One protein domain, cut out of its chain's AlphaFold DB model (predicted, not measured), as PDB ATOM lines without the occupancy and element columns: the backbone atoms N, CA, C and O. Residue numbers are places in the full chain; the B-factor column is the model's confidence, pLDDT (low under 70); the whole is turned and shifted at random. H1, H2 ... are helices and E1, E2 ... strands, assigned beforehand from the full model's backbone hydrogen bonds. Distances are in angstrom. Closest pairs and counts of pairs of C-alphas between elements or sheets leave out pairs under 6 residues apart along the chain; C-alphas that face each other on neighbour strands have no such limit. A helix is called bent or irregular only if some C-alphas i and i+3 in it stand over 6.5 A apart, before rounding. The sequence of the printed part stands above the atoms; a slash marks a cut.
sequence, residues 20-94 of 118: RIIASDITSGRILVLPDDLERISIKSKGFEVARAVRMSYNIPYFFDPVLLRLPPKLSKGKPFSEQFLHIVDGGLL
ATOM      1  N   ARG A  20      -0.283  11.433  34.196       81.56
ATOM      2  CA  ARG A  20      -0.451  11.929  32.832       81.56
ATOM      3  C   ARG A  20       0.345  11.037  31.893       81.56
ATOM      4  O   ARG A  20       1.455  10.633  32.231       81.56
ATOM      5  N   ILE A  21      -0.244  10.697  30.754       82.31
ATOM      6  CA  ILE A  21       0.370   9.839  29.739       82.31
ATOM      7  C   ILE A  21       0.392  10.597  28.418       82.31
ATOM      8  O   ILE A  21      -0.627  11.150  28.018       82.31
ATOM      9  N   ILE A  22       1.543  10.607  27.749       81.31
ATOM     10  CA  ILE A  22       1.744  11.324  26.489       81.31
ATOM     11  C   ILE A  22       1.669  10.322  25.335       81.31
ATOM     12  O   ILE A  22       2.303   9.269  25.390       81.31
ATOM     13  N   ALA A  23       0.910  10.649  24.296       82.50
ATOM     14  CA  ALA A  23       0.838   9.881  23.055       82.50
ATOM     15  C   ALA A  23       0.777  10.817  21.838       82.50
ATOM     16  O   ALA A  23       0.468  12.001  21.981       82.50
ATOM     17  N   SER A  24       1.038  10.287  20.647       78.56
ATOM     18  CA  SER A  24       0.976  11.022  19.379       78.56
ATOM     19  C   SER A  24      -0.222  10.557  18.558       78.56
ATOM     20  O   SER A  24      -0.317   9.384  18.207       78.56
ATOM     21  N   ASP A  25      -1.120  11.472  18.208       78.56
ATOM     22  CA  ASP A  25      -2.102  11.266  17.146       78.56
ATOM     23  C   ASP A  25      -1.478  11.654  15.804       78.56
ATOM     24  O   ASP A  25      -1.384  12.833  15.463       78.56
ATOM     25  N   ILE A  26      -1.046  10.654  15.037       73.75
ATOM     26  CA  ILE A  26      -0.458  10.863  13.708       73.75
ATOM     27  C   ILE A  26      -1.514  11.117  12.630       73.75
ATOM     28  O   ILE A  26      -1.170  11.666  11.590       73.75
ATOM     29  N   THR A  27      -2.794  10.801  12.875       67.56
ATOM     30  CA  THR A  27      -3.872  11.189  11.950       67.56
ATOM     31  C   THR A  27      -4.006  12.711  11.906       67.56
ATOM     32  O   THR A  27      -4.229  13.277  10.840       67.56
ATOM     33  N   SER A  28      -3.879  13.385  13.055       72.12
ATOM     34  CA  SER A  28      -3.994  14.848  13.143       72.12
ATOM     35  C   SER A  28      -2.663  15.590  13.319       72.12
ATOM     36  O   SER A  28      -2.661  16.822  13.308       72.12
ATOM     37  N   GLY A  29      -1.547  14.868  13.467       71.12
ATOM     38  CA  GLY A  29      -0.210  15.432  13.677       71.12
ATOM     39  C   GLY A  29      -0.050  16.134  15.029       71.12
ATOM     40  O   GLY A  29       0.590  17.179  15.106       71.12
ATOM     41  N   ARG A  30      -0.682  15.621  16.093       75.75
ATOM     42  CA  ARG A  30      -0.776  16.298  17.401       75.75
ATOM     43  C   ARG A  30      -0.384  15.397  18.560       75.75
ATOM     44  O   ARG A  30      -0.591  14.190  18.532       75.75
ATOM     45  N   ILE A  31       0.087  16.018  19.637       80.69
ATOM     46  CA  ILE A  31       0.318  15.344  20.917       80.69
ATOM     47  C   ILE A  31      -0.985  15.308  21.725       80.69
ATOM     48  O   ILE A  31      -1.787  16.251  21.703       80.69
ATOM     49  N   LEU A  32      -1.185  14.196  22.425       83.75
ATOM     50  CA  LEU A  32      -2.259  13.951  23.375       83.75
ATOM     51  C   LEU A  32      -1.674  13.774  24.777       83.75
ATOM     52  O   LEU A  32      -0.812  12.921  24.989       83.75
ATOM     53  N   VAL A  33      -2.196  14.527  25.742       86.62
ATOM     54  CA  VAL A  33      -1.928  14.365  27.172       86.62
ATOM     55  C   VAL A  33      -3.152  13.725  27.825       86.62
ATOM     56  O   VAL A  33      -4.174  14.364  28.043       86.62
ATOM     57  N   LEU A  34      -3.081  12.431  28.118       86.50
ATOM     58  CA  LEU A  34      -4.180  11.656  28.693       86.50
ATOM     59  C   LEU A  34      -4.136  11.722  30.230       86.50
ATOM     60  O   LEU A  34      -3.052  11.570  30.801       86.50
ATOM     61  N   PRO A  35      -5.283  11.878  30.917       85.75
ATOM     62  CA  PRO A  35      -6.644  11.843  30.374       85.75
ATOM     63  C   PRO A  35      -7.184  13.195  29.875       85.75
ATOM     64  O   PRO A  35      -8.301  13.223  29.365       85.75
ATOM     65  N   ASP A  36      -6.435  14.284  30.032       86.25
ATOM     66  CA  ASP A  36      -6.915  15.661  29.853       86.25
ATOM     67  C   ASP A  36      -7.411  15.944  28.417       86.25
ATOM     68  O   ASP A  36      -8.474  16.528  28.226       86.25
ATOM     69  N   ASP A  37      -6.715  15.428  27.402       85.88
ATOM     70  CA  ASP A  37      -7.066  15.602  25.986       85.88
ATOM     71  C   ASP A  37      -8.103  14.590  25.459       85.88
ATOM     72  O   ASP A  37      -8.502  14.665  24.293       85.88
ATOM     73  N   LEU A  38      -8.581  13.641  26.279       85.12
ATOM     74  CA  LEU A  38      -9.562  12.637  25.833       85.12
ATOM     75  C   LEU A  38     -10.877  13.283  25.383       85.12
ATOM     76  O   LEU A  38     -11.464  12.863  24.384       85.12
ATOM     77  N   GLU A  39     -11.324  14.329  26.077       83.94
ATOM     78  CA  GLU A  39     -12.568  15.023  25.727       83.94
ATOM     79  C   GLU A  39     -12.457  15.762  24.390       83.94
ATOM     80  O   GLU A  39     -13.431  15.822  23.639       83.94
ATOM     81  N   ARG A  40     -11.253  16.220  24.025       80.56
ATOM     82  CA  ARG A  40     -10.974  16.874  22.737       80.56
ATOM     83  C   ARG A  40     -11.177  15.930  21.554       80.56
ATOM     84  O   ARG A  40     -11.614  16.357  20.491       80.56
ATOM     85  N   ILE A  41     -10.924  14.637  21.757       77.81
ATOM     86  CA  ILE A  41     -11.228  13.568  20.790       77.81
ATOM     87  C   ILE A  41     -12.577  12.889  21.074       77.81
ATOM     88  O   ILE A  41     -12.870  11.813  20.556       77.81
ATOM     89  N   SER A  42     -13.430  13.541  21.874       79.06
ATOM     90  CA  SER A  42     -14.785  13.104  22.227       79.06
ATOM     91  C   SER A  42     -14.853  11.737  22.926       79.06
ATOM     92  O   SER A  42     -15.852  11.020  22.831       79.06
ATOM     93  N   ILE A  43     -13.805  11.385  23.675       81.88
ATOM     94  CA  ILE A  43     -13.736  10.194  24.525       81.88
ATOM     95  C   ILE A  43     -13.894  10.614  25.990       81.88
ATOM     96  O   ILE A  43     -13.239  11.531  26.472       81.88
ATOM     97  N   LYS A  44     -14.761   9.924  26.741       81.19
ATOM     98  CA  LYS A  44     -14.959  10.215  28.171       81.19
ATOM     99  C   LYS A  44     -13.766   9.731  29.001       81.19
ATOM    100  O   LYS A  44     -13.524   8.528  29.097       81.19
ATOM    101  N   SER A  45     -13.108  10.656  29.694       75.38
ATOM    102  CA  SER A  45     -11.979  10.399  30.605       75.38
ATOM    103  C   SER A  45     -12.314   9.417  31.737       75.38
ATOM    104  O   SER A  45     -11.525   8.526  32.054       75.38
ATOM    105  N   LYS A  46     -13.528   9.514  32.300       74.94
ATOM    106  CA  LYS A  46     -13.981   8.722  33.460       74.94
ATOM    107  C   LYS A  46     -13.961   7.204  33.229       74.94
ATOM    108  O   LYS A  46     -13.821   6.460  34.195       74.94
ATOM    109  N   GLY A  47     -14.101   6.744  31.987       79.25
ATOM    110  CA  GLY A  47     -14.113   5.317  31.638       79.25
ATOM    111  C   GLY A  47     -12.844   4.830  30.944       79.25
ATOM    112  O   GLY A  47     -12.775   3.665  30.563       79.25
ATOM    113  N   PHE A  48     -11.858   5.702  30.732       83.62
ATOM    114  CA  PHE A  48     -10.707   5.347  29.919       83.62
ATOM    115  C   PHE A  48      -9.697   4.527  30.717       83.62
ATOM    116  O   PHE A  48      -9.262   4.929  31.800       83.62
ATOM    117  N   GLU A  49      -9.336   3.363  30.179       85.00
ATOM    118  CA  GLU A  49      -8.419   2.439  30.833       85.00
ATOM    119  C   GLU A  49      -6.988   2.978  30.833       85.00
ATOM    120  O   GLU A  49      -6.433   3.315  29.783       85.00
ATOM    121  N   VAL A  50      -6.342   2.958  32.000       81.56
ATOM    122  CA  VAL A  50      -4.932   3.357  32.139       81.56
ATOM    123  C   VAL A  50      -4.043   2.458  31.277       81.56
ATOM    124  O   VAL A  50      -3.180   2.946  30.558       81.56
ATOM    125  N   ALA A  51      -4.307   1.149  31.254       79.62
ATOM    126  CA  ALA A  51      -3.580   0.200  30.408       79.62
ATOM    127  C   ALA A  51      -3.723   0.494  28.903       79.62
ATOM    128  O   ALA A  51      -2.829   0.177  28.120       79.62
ATOM    129  N   ARG A  52      -4.841   1.086  28.468       79.88
ATOM    130  CA  ARG A  52      -5.012   1.511  27.073       79.88
ATOM    131  C   ARG A  52      -4.173   2.748  26.770       79.88
ATOM    132  O   ARG A  52      -3.497   2.752  25.751       79.88
ATOM    133  N   ALA A  53      -4.143   3.725  27.676       82.81
ATOM    134  CA  ALA A  53      -3.262   4.888  27.555       82.81
ATOM    135  C   ALA A  53      -1.779   4.491  27.527       82.81
ATOM    136  O   ALA A  53      -1.041   4.970  26.677       82.81
ATOM    137  N   VAL A  54      -1.352   3.576  28.403       79.50
ATOM    138  CA  VAL A  54       0.033   3.072  28.409       79.50
ATOM    139  C   VAL A  54       0.379   2.416  27.073       79.50
ATOM    140  O   VAL A  54       1.413   2.730  26.496       79.50
ATOM    141  N   ARG A  55      -0.508   1.574  26.525       75.62
ATOM    142  CA  ARG A  55      -0.308   0.971  25.194       75.62
ATOM    143  C   ARG A  55      -0.192   2.012  24.079       75.62
ATOM    144  O   ARG A  55       0.604   1.822  23.175       75.62
ATOM    145  N   MET A  56      -0.949   3.106  24.154       73.31
ATOM    146  CA  MET A  56      -0.840   4.217  23.197       73.31
ATOM    147  C   MET A  56       0.494   4.967  23.308       73.31
ATOM    148  O   MET A  56       0.971   5.502  22.318       73.31
ATOM    149  N   SER A  57       1.082   5.007  24.503       70.06
ATOM    150  CA  SER A  57       2.334   5.712  24.797       70.06
ATOM    151  C   SER A  57       3.583   4.878  24.497       70.06
ATOM    152  O   SER A  57       4.621   5.444  24.215       70.06
ATOM    153  N   TYR A  58       3.482   3.545  24.510       64.69
ATOM    154  CA  TYR A  58       4.609   2.623  24.287       64.69
ATOM    155  C   TYR A  58       4.813   2.226  22.812       64.69
ATOM    156  O   TYR A  58       5.637   1.375  22.485       64.69
ATOM    157  N   ASN A  59       4.010   2.766  21.898       56.44
ATOM    158  CA  ASN A  59       3.897   2.205  20.559       56.44
ATOM    159  C   ASN A  59       5.005   2.706  19.617       56.44
ATOM    160  O   ASN A  59       4.774   3.631  18.835       56.44
ATOM    161  N   ILE A  60       6.205   2.126  19.737       55.84
ATOM    162  CA  ILE A  60       7.384   2.467  18.931       55.84
ATOM    163  C   ILE A  60       7.074   2.183  17.453       55.84
ATOM    164  O   ILE A  60       6.884   1.021  17.073       55.84
ATOM    165  N   PRO A  61       7.035   3.214  16.596       48.25
ATOM    166  CA  PRO A  61       6.734   3.037  15.179       48.25
ATOM    167  C   PRO A  61       7.773   2.130  14.519       48.25
ATOM    168  O   PRO A  61       8.938   2.157  14.906       48.25
ATOM    169  N   TYR A  62       7.335   1.325  13.547       45.69
ATOM    170  CA  TYR A  62       8.043   0.190  12.920       45.69
ATOM    171  C   TYR A  62       8.049  -1.139  13.688       45.69
ATOM    172  O   TYR A  62       8.177  -2.174  13.040       45.69
ATOM    173  N   PHE A  63       7.867  -1.152  15.011       48.16
ATOM    174  CA  PHE A  63       7.884  -2.403  15.787       48.16
ATOM    175  C   PHE A  63       6.495  -2.908  16.189       48.16
ATOM    176  O   PHE A  63       6.343  -4.093  16.483       48.16
ATOM    177  N   PHE A  64       5.481  -2.040  16.189       54.56
ATOM    178  CA  PHE A  64       4.133  -2.374  16.648       54.56
ATOM    179  C   PHE A  64       3.047  -1.669  15.823       54.56
ATOM    180  O   PHE A  64       3.242  -0.555  15.330       54.56
ATOM    181  N   ASP A  65       1.884  -2.317  15.704       58.06
ATOM    182  CA  ASP A  65       0.725  -1.768  14.997       58.06
ATOM    183  C   ASP A  65       0.139  -0.544  15.730       58.06
ATOM    184  O   ASP A  65      -0.010  -0.575  16.959       58.06
ATOM    185  N   PRO A  66      -0.244   0.536  15.020       63.59
ATOM    186  CA  PRO A  66      -0.864   1.717  15.621       63.59
ATOM    187  C   PRO A  66      -2.132   1.360  16.407       63.59
ATOM    188  O   PRO A  66      -2.958   0.553  15.974       63.59
ATOM    189  N   VAL A  67      -2.344   2.015  17.554       73.25
ATOM    190  CA  VAL A  67      -3.597   1.855  18.299       73.25
ATOM    191  C   VAL A  67      -4.685   2.643  17.580       73.25
ATOM    192  O   VAL A  67      -4.675   3.873  17.578       73.25
ATOM    193  N   LEU A  68      -5.652   1.926  17.007       76.50
ATOM    194  CA  LEU A  68      -6.818   2.524  16.362       76.50
ATOM    195  C   LEU A  68      -7.870   2.928  17.400       76.50
ATOM    196  O   LEU A  68      -8.436   2.088  18.112       76.50
ATOM    197  N   LEU A  69      -8.177   4.223  17.462       78.62
ATOM    198  CA  LEU A  69      -9.308   4.749  18.220       78.62
ATOM    199  C   LEU A  69     -10.421   5.168  17.269       78.62
ATOM    200  O   LEU A  69     -10.265   6.090  16.475       78.62
ATOM    201  N   ARG A  70     -11.576   4.507  17.372       80.88
ATOM    202  CA  ARG A  70     -12.750   4.866  16.576       80.88
ATOM    203  C   ARG A  70     -13.342   6.184  17.069       80.88
ATOM    204  O   ARG A  70     -13.660   6.320  18.252       80.88
ATOM    205  N   LEU A  71     -13.528   7.118  16.145       80.75
ATOM    206  CA  LEU A  71     -14.217   8.373  16.397       80.75
ATOM    207  C   LEU A  71     -15.690   8.113  16.755       80.75
ATOM    208  O   LEU A  71     -16.319   7.205  16.204       80.75
ATOM    209  N   PRO A  72     -16.276   8.910  17.660       78.38
ATOM    210  CA  PRO A  72     -17.689   8.794  17.973       78.38
ATOM    211  C   PRO A  72     -18.566   9.201  16.777       78.38
ATOM    212  O   PRO A  72     -18.153  10.044  15.976       78.38
ATOM    213  N   PRO A  73     -19.819   8.705  16.702       77.69
ATOM    214  CA  PRO A  73     -20.726   8.931  15.572       77.69
ATOM    215  C   PRO A  73     -20.898  10.398  15.169       77.69
ATOM    216  O   PRO A  73     -21.077  10.701  13.996       77.69
ATOM    217  N   LYS A  74     -20.819  11.323  16.133       77.69
ATOM    218  CA  LYS A  74     -20.911  12.768  15.879       77.69
ATOM    219  C   LYS A  74     -19.762  13.305  15.016       77.69
ATOM    220  O   LYS A  74     -19.988  14.227  14.248       77.69
ATOM    221  N   LEU A  75     -18.560  12.738  15.147       73.75
ATOM    222  CA  LEU A  75     -17.357  13.146  14.411       73.75
ATOM    223  C   LEU A  75     -17.091  12.284  13.167       73.75
ATOM    224  O   LEU A  75     -16.311  12.682  12.304       73.75
ATOM    225  N   SER A  76     -17.727  11.112  13.072       77.06
ATOM    226  CA  SER A  76     -17.542  10.163  11.969       77.06
ATOM    227  C   SER A  76     -18.681  10.159  10.938       77.06
ATOM    228  O   SER A  76     -18.566   9.497   9.906       77.06
ATOM    229  N   LYS A  77     -19.791  10.873  11.188       77.94
ATOM    230  CA  LYS A  77     -20.951  10.923  10.281       77.94
ATOM    231  C   LYS A  77     -20.560  11.532   8.929       77.94
ATOM    232  O   LYS A  77     -20.061  12.649   8.877       77.94
ATOM    233  N   GLY A  78     -20.820  10.800   7.846       77.50
ATOM    234  CA  GLY A  78     -20.523  11.239   6.477       77.50
ATOM    235  C   GLY A  78     -19.072  11.032   6.030       77.50
ATOM    236  O   GLY A  78     -18.760  11.349   4.888       77.50
ATOM    237  N   LYS A  79     -18.201  10.481   6.887       78.69
ATOM    238  CA  LYS A  79     -16.814  10.161   6.529       78.69
ATOM    239  C   LYS A  79     -16.666   8.721   6.026       78.69
ATOM    240  O   LYS A  79     -17.328   7.827   6.575       78.69
ATOM    241  N   PRO A  80     -15.779   8.460   5.048       82.00
ATOM    242  CA  PRO A  80     -15.438   7.098   4.642       82.00
ATOM    243  C   PRO A  80     -14.863   6.310   5.826       82.00
ATOM    244  O   PRO A  80     -14.300   6.892   6.752       82.00
ATOM    245  N   PHE A  81     -15.020   4.980   5.817       77.62
ATOM    246  CA  PHE A  81     -14.675   4.112   6.954       77.62
ATOM    247  C   PHE A  81     -13.235   4.314   7.453       77.62
ATOM    248  O   PHE A  81     -13.018   4.382   8.660       77.62
ATOM    249  N   SER A  82     -12.277   4.495   6.542       73.25
ATOM    250  CA  SER A  82     -10.864   4.756   6.846       73.25
ATOM    251  C   SER A  82     -10.626   6.035   7.662       73.25
ATOM    252  O   SER A  82      -9.714   6.074   8.481       73.25
ATOM    253  N   GLU A  83     -11.466   7.059   7.509       72.75
ATOM    254  CA  GLU A  83     -11.349   8.347   8.209       72.75
ATOM    255  C   GLU A  83     -12.106   8.389   9.545       72.75
ATOM    256  O   GLU A  83     -12.153   9.418  10.225       72.75
ATOM    257  N   GLN A  84     -12.722   7.275   9.946       83.19
ATOM    258  CA  GLN A  84     -13.432   7.164  11.222       83.19
ATOM    259  C   GLN A  84     -12.511   6.744  12.375       83.19
ATOM    260  O   GLN A  84     -13.004   6.438  13.463       83.19
ATOM    261  N   PHE A  85     -11.192   6.722  12.156       81.19
ATOM    262  CA  PHE A  85     -10.207   6.241  13.118       81.19
ATOM    263  C   PHE A  85      -9.058   7.236  13.314       81.19
ATOM    264  O   PHE A  85      -8.518   7.800  12.363       81.19
ATOM    265  N   LEU A  86      -8.666   7.420  14.572       76.69
ATOM    266  CA  LEU A  86      -7.402   8.046  14.948       76.69
ATOM    267  C   LEU A  86      -6.338   6.959  15.087       76.69
ATOM    268  O   LEU A  86      -6.577   5.946  15.751       76.69
ATOM    269  N   HIS A  87      -5.178   7.185  14.478       75.69
ATOM    270  CA  HIS A  87      -4.016   6.315  14.571       75.69
ATOM    271  C   HIS A  87      -3.098   6.881  15.642       75.69
ATOM    272  O   HIS A  87      -2.547   7.972  15.488       75.69
ATOM    273  N   ILE A  88      -2.970   6.153  16.747       69.62
ATOM    274  CA  ILE A  88      -2.193   6.607  17.891       69.62
ATOM    275  C   ILE A  88      -0.912   5.788  18.007       69.62
ATOM    276  O   ILE A  88      -0.940   4.552  18.026       69.62
ATOM    277  N   VAL A  89       0.206   6.500  18.103       67.06
ATOM    278  CA  VAL A  89       1.554   5.943  18.246       67.06
ATOM    279  C   VAL A  89       2.300   6.619  19.404       67.06
ATOM    280  O   VAL A  89       1.790   7.577  19.993       67.06
ATOM    281  N   ASP A  90       3.494   6.124  19.738       66.00
ATOM    282  CA  ASP A  90       4.342   6.669  20.806       66.00
ATOM    283  C   ASP A  90       4.519   8.201  20.687       66.00
ATOM    284  O   ASP A  90       4.709   8.773  19.605       66.00
ATOM    285  N   GLY A  91       4.453   8.872  21.840       53.34
ATOM    286  CA  GLY A  91       4.739  10.297  22.019       53.34
ATOM    287  C   GLY A  91       6.128  10.715  21.513       53.34
ATOM    288  O   GLY A  91       6.319  11.875  21.151       53.34
ATOM    289  N   GLY A  92       7.071   9.770  21.443       51.88
ATOM    290  CA  GLY A  92       8.433   9.969  20.949       51.88
ATOM    291  C   GLY A  92       8.567  10.164  19.434       51.88
ATOM    292  O   GLY A  92       9.602  10.648  18.986       51.88
ATOM    293  N   LEU A  93       7.545   9.824  18.634       51.44
ATOM    294  CA  LEU A  93       7.625   9.955  17.171       51.44
ATOM    295  C   LEU A  93       7.465  11.407  16.690       51.44
ATOM    296  O   LEU A  93       8.112  11.814  15.730       51.44
ATOM    297  N   LEU A  94       6.593  12.184  17.343       47.00
ATOM    298  CA  LEU A  94       6.356  13.595  17.007       47.00
ATOM    299  C   LEU A  94       7.107  14.568  17.925       47.00
ATOM    300  O   LEU A  94       7.202  15.747  17.594       47.00
TER     301      LEU A  94
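This is residues 20 to 94 of the 118 residues of the protein "Patatin-like phospholipase" of Fontibacillus panacisegetis (UniProt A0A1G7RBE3). A strongly twisted four-stranded sheet curls round the helix H2, with H1 on the same face but beside the strands. At one end, the chain leaves E3, makes the two short helices H3 and H4 away from H2, and returns directly into E4. The printed part has 75 residues, with four named helices and four named strands in the order E1 E2 H1 H2 E3 H3 H4 E4. The sheet order is E2 E1 E4 E3, antiparallel throughout, and the class is mixed, helices and strands. The whole is compact, with a radius of gyration of the C-alphas of 11.9 A and spans of 32 by 29 by 18 A.

E1, residues 21 to 25, and E2, residues 30 to 34, form a hairpin, with N 23 and O 32 2.9 A apart, within hydrogen-bond range. E4, residues 85 to 90, is staggered: its residues 88 to 90 pair with E1, where N 24 and O 89 are 2.9 A apart. Its residues 85 to 88 pair with E3, residues 67 to 70, where N 86 and O 69 are 2.8 A apart. The edge strands are E2 and E3. H2, residues 50 to 57, and H1, residues 36 to 41, are on one face, making two layers, helices on one face of a sheet. The closest C-alphas of H2 and E4 are those of Ser 57 and Asp 90, 4.6 A apart. H1 has a height over the sheet of 8.4 A, lies over none of its strands, and is apart from H2. H4, residues 81 to 84, only grazes the sheet. H3, residues 73 to 76, is not on the sheet; H3 and H4 touch only at the corner by their link, and only just, with 3 pairs of C-alphas within 8 A. Every O i to N i+4 pair is within hydrogen-bond range in H2; H1 has 0 of 2, but 2 of 3 O i to N i+3 pairs, and H3 and H4 are too short for an O i to N i+4 pair.

E4 measures 16.5 A from first to last C-alpha and ends with C-alpha 90 at (4.342, 6.669, 20.806). E1 measures 12.9 A, starting with C-alpha 21 at (0.370, 9.839, 29.739), and E2 12.7 A. H2 measures 10.6 A and starts with C-alpha 50 at (-4.932, 3.357, 32.139). H1 is irregular, with C-alphas 36 and 39 7.0 A apart.

The farthest C-alphas, those of Arg 20 and Gly 78, are 33.1 A apart. The printed part has no cut, and no link is long. Mean pLDDT of the printed part is 74.2; residue 27, residues 58 to 66 and residues 88 to 94 are under 70.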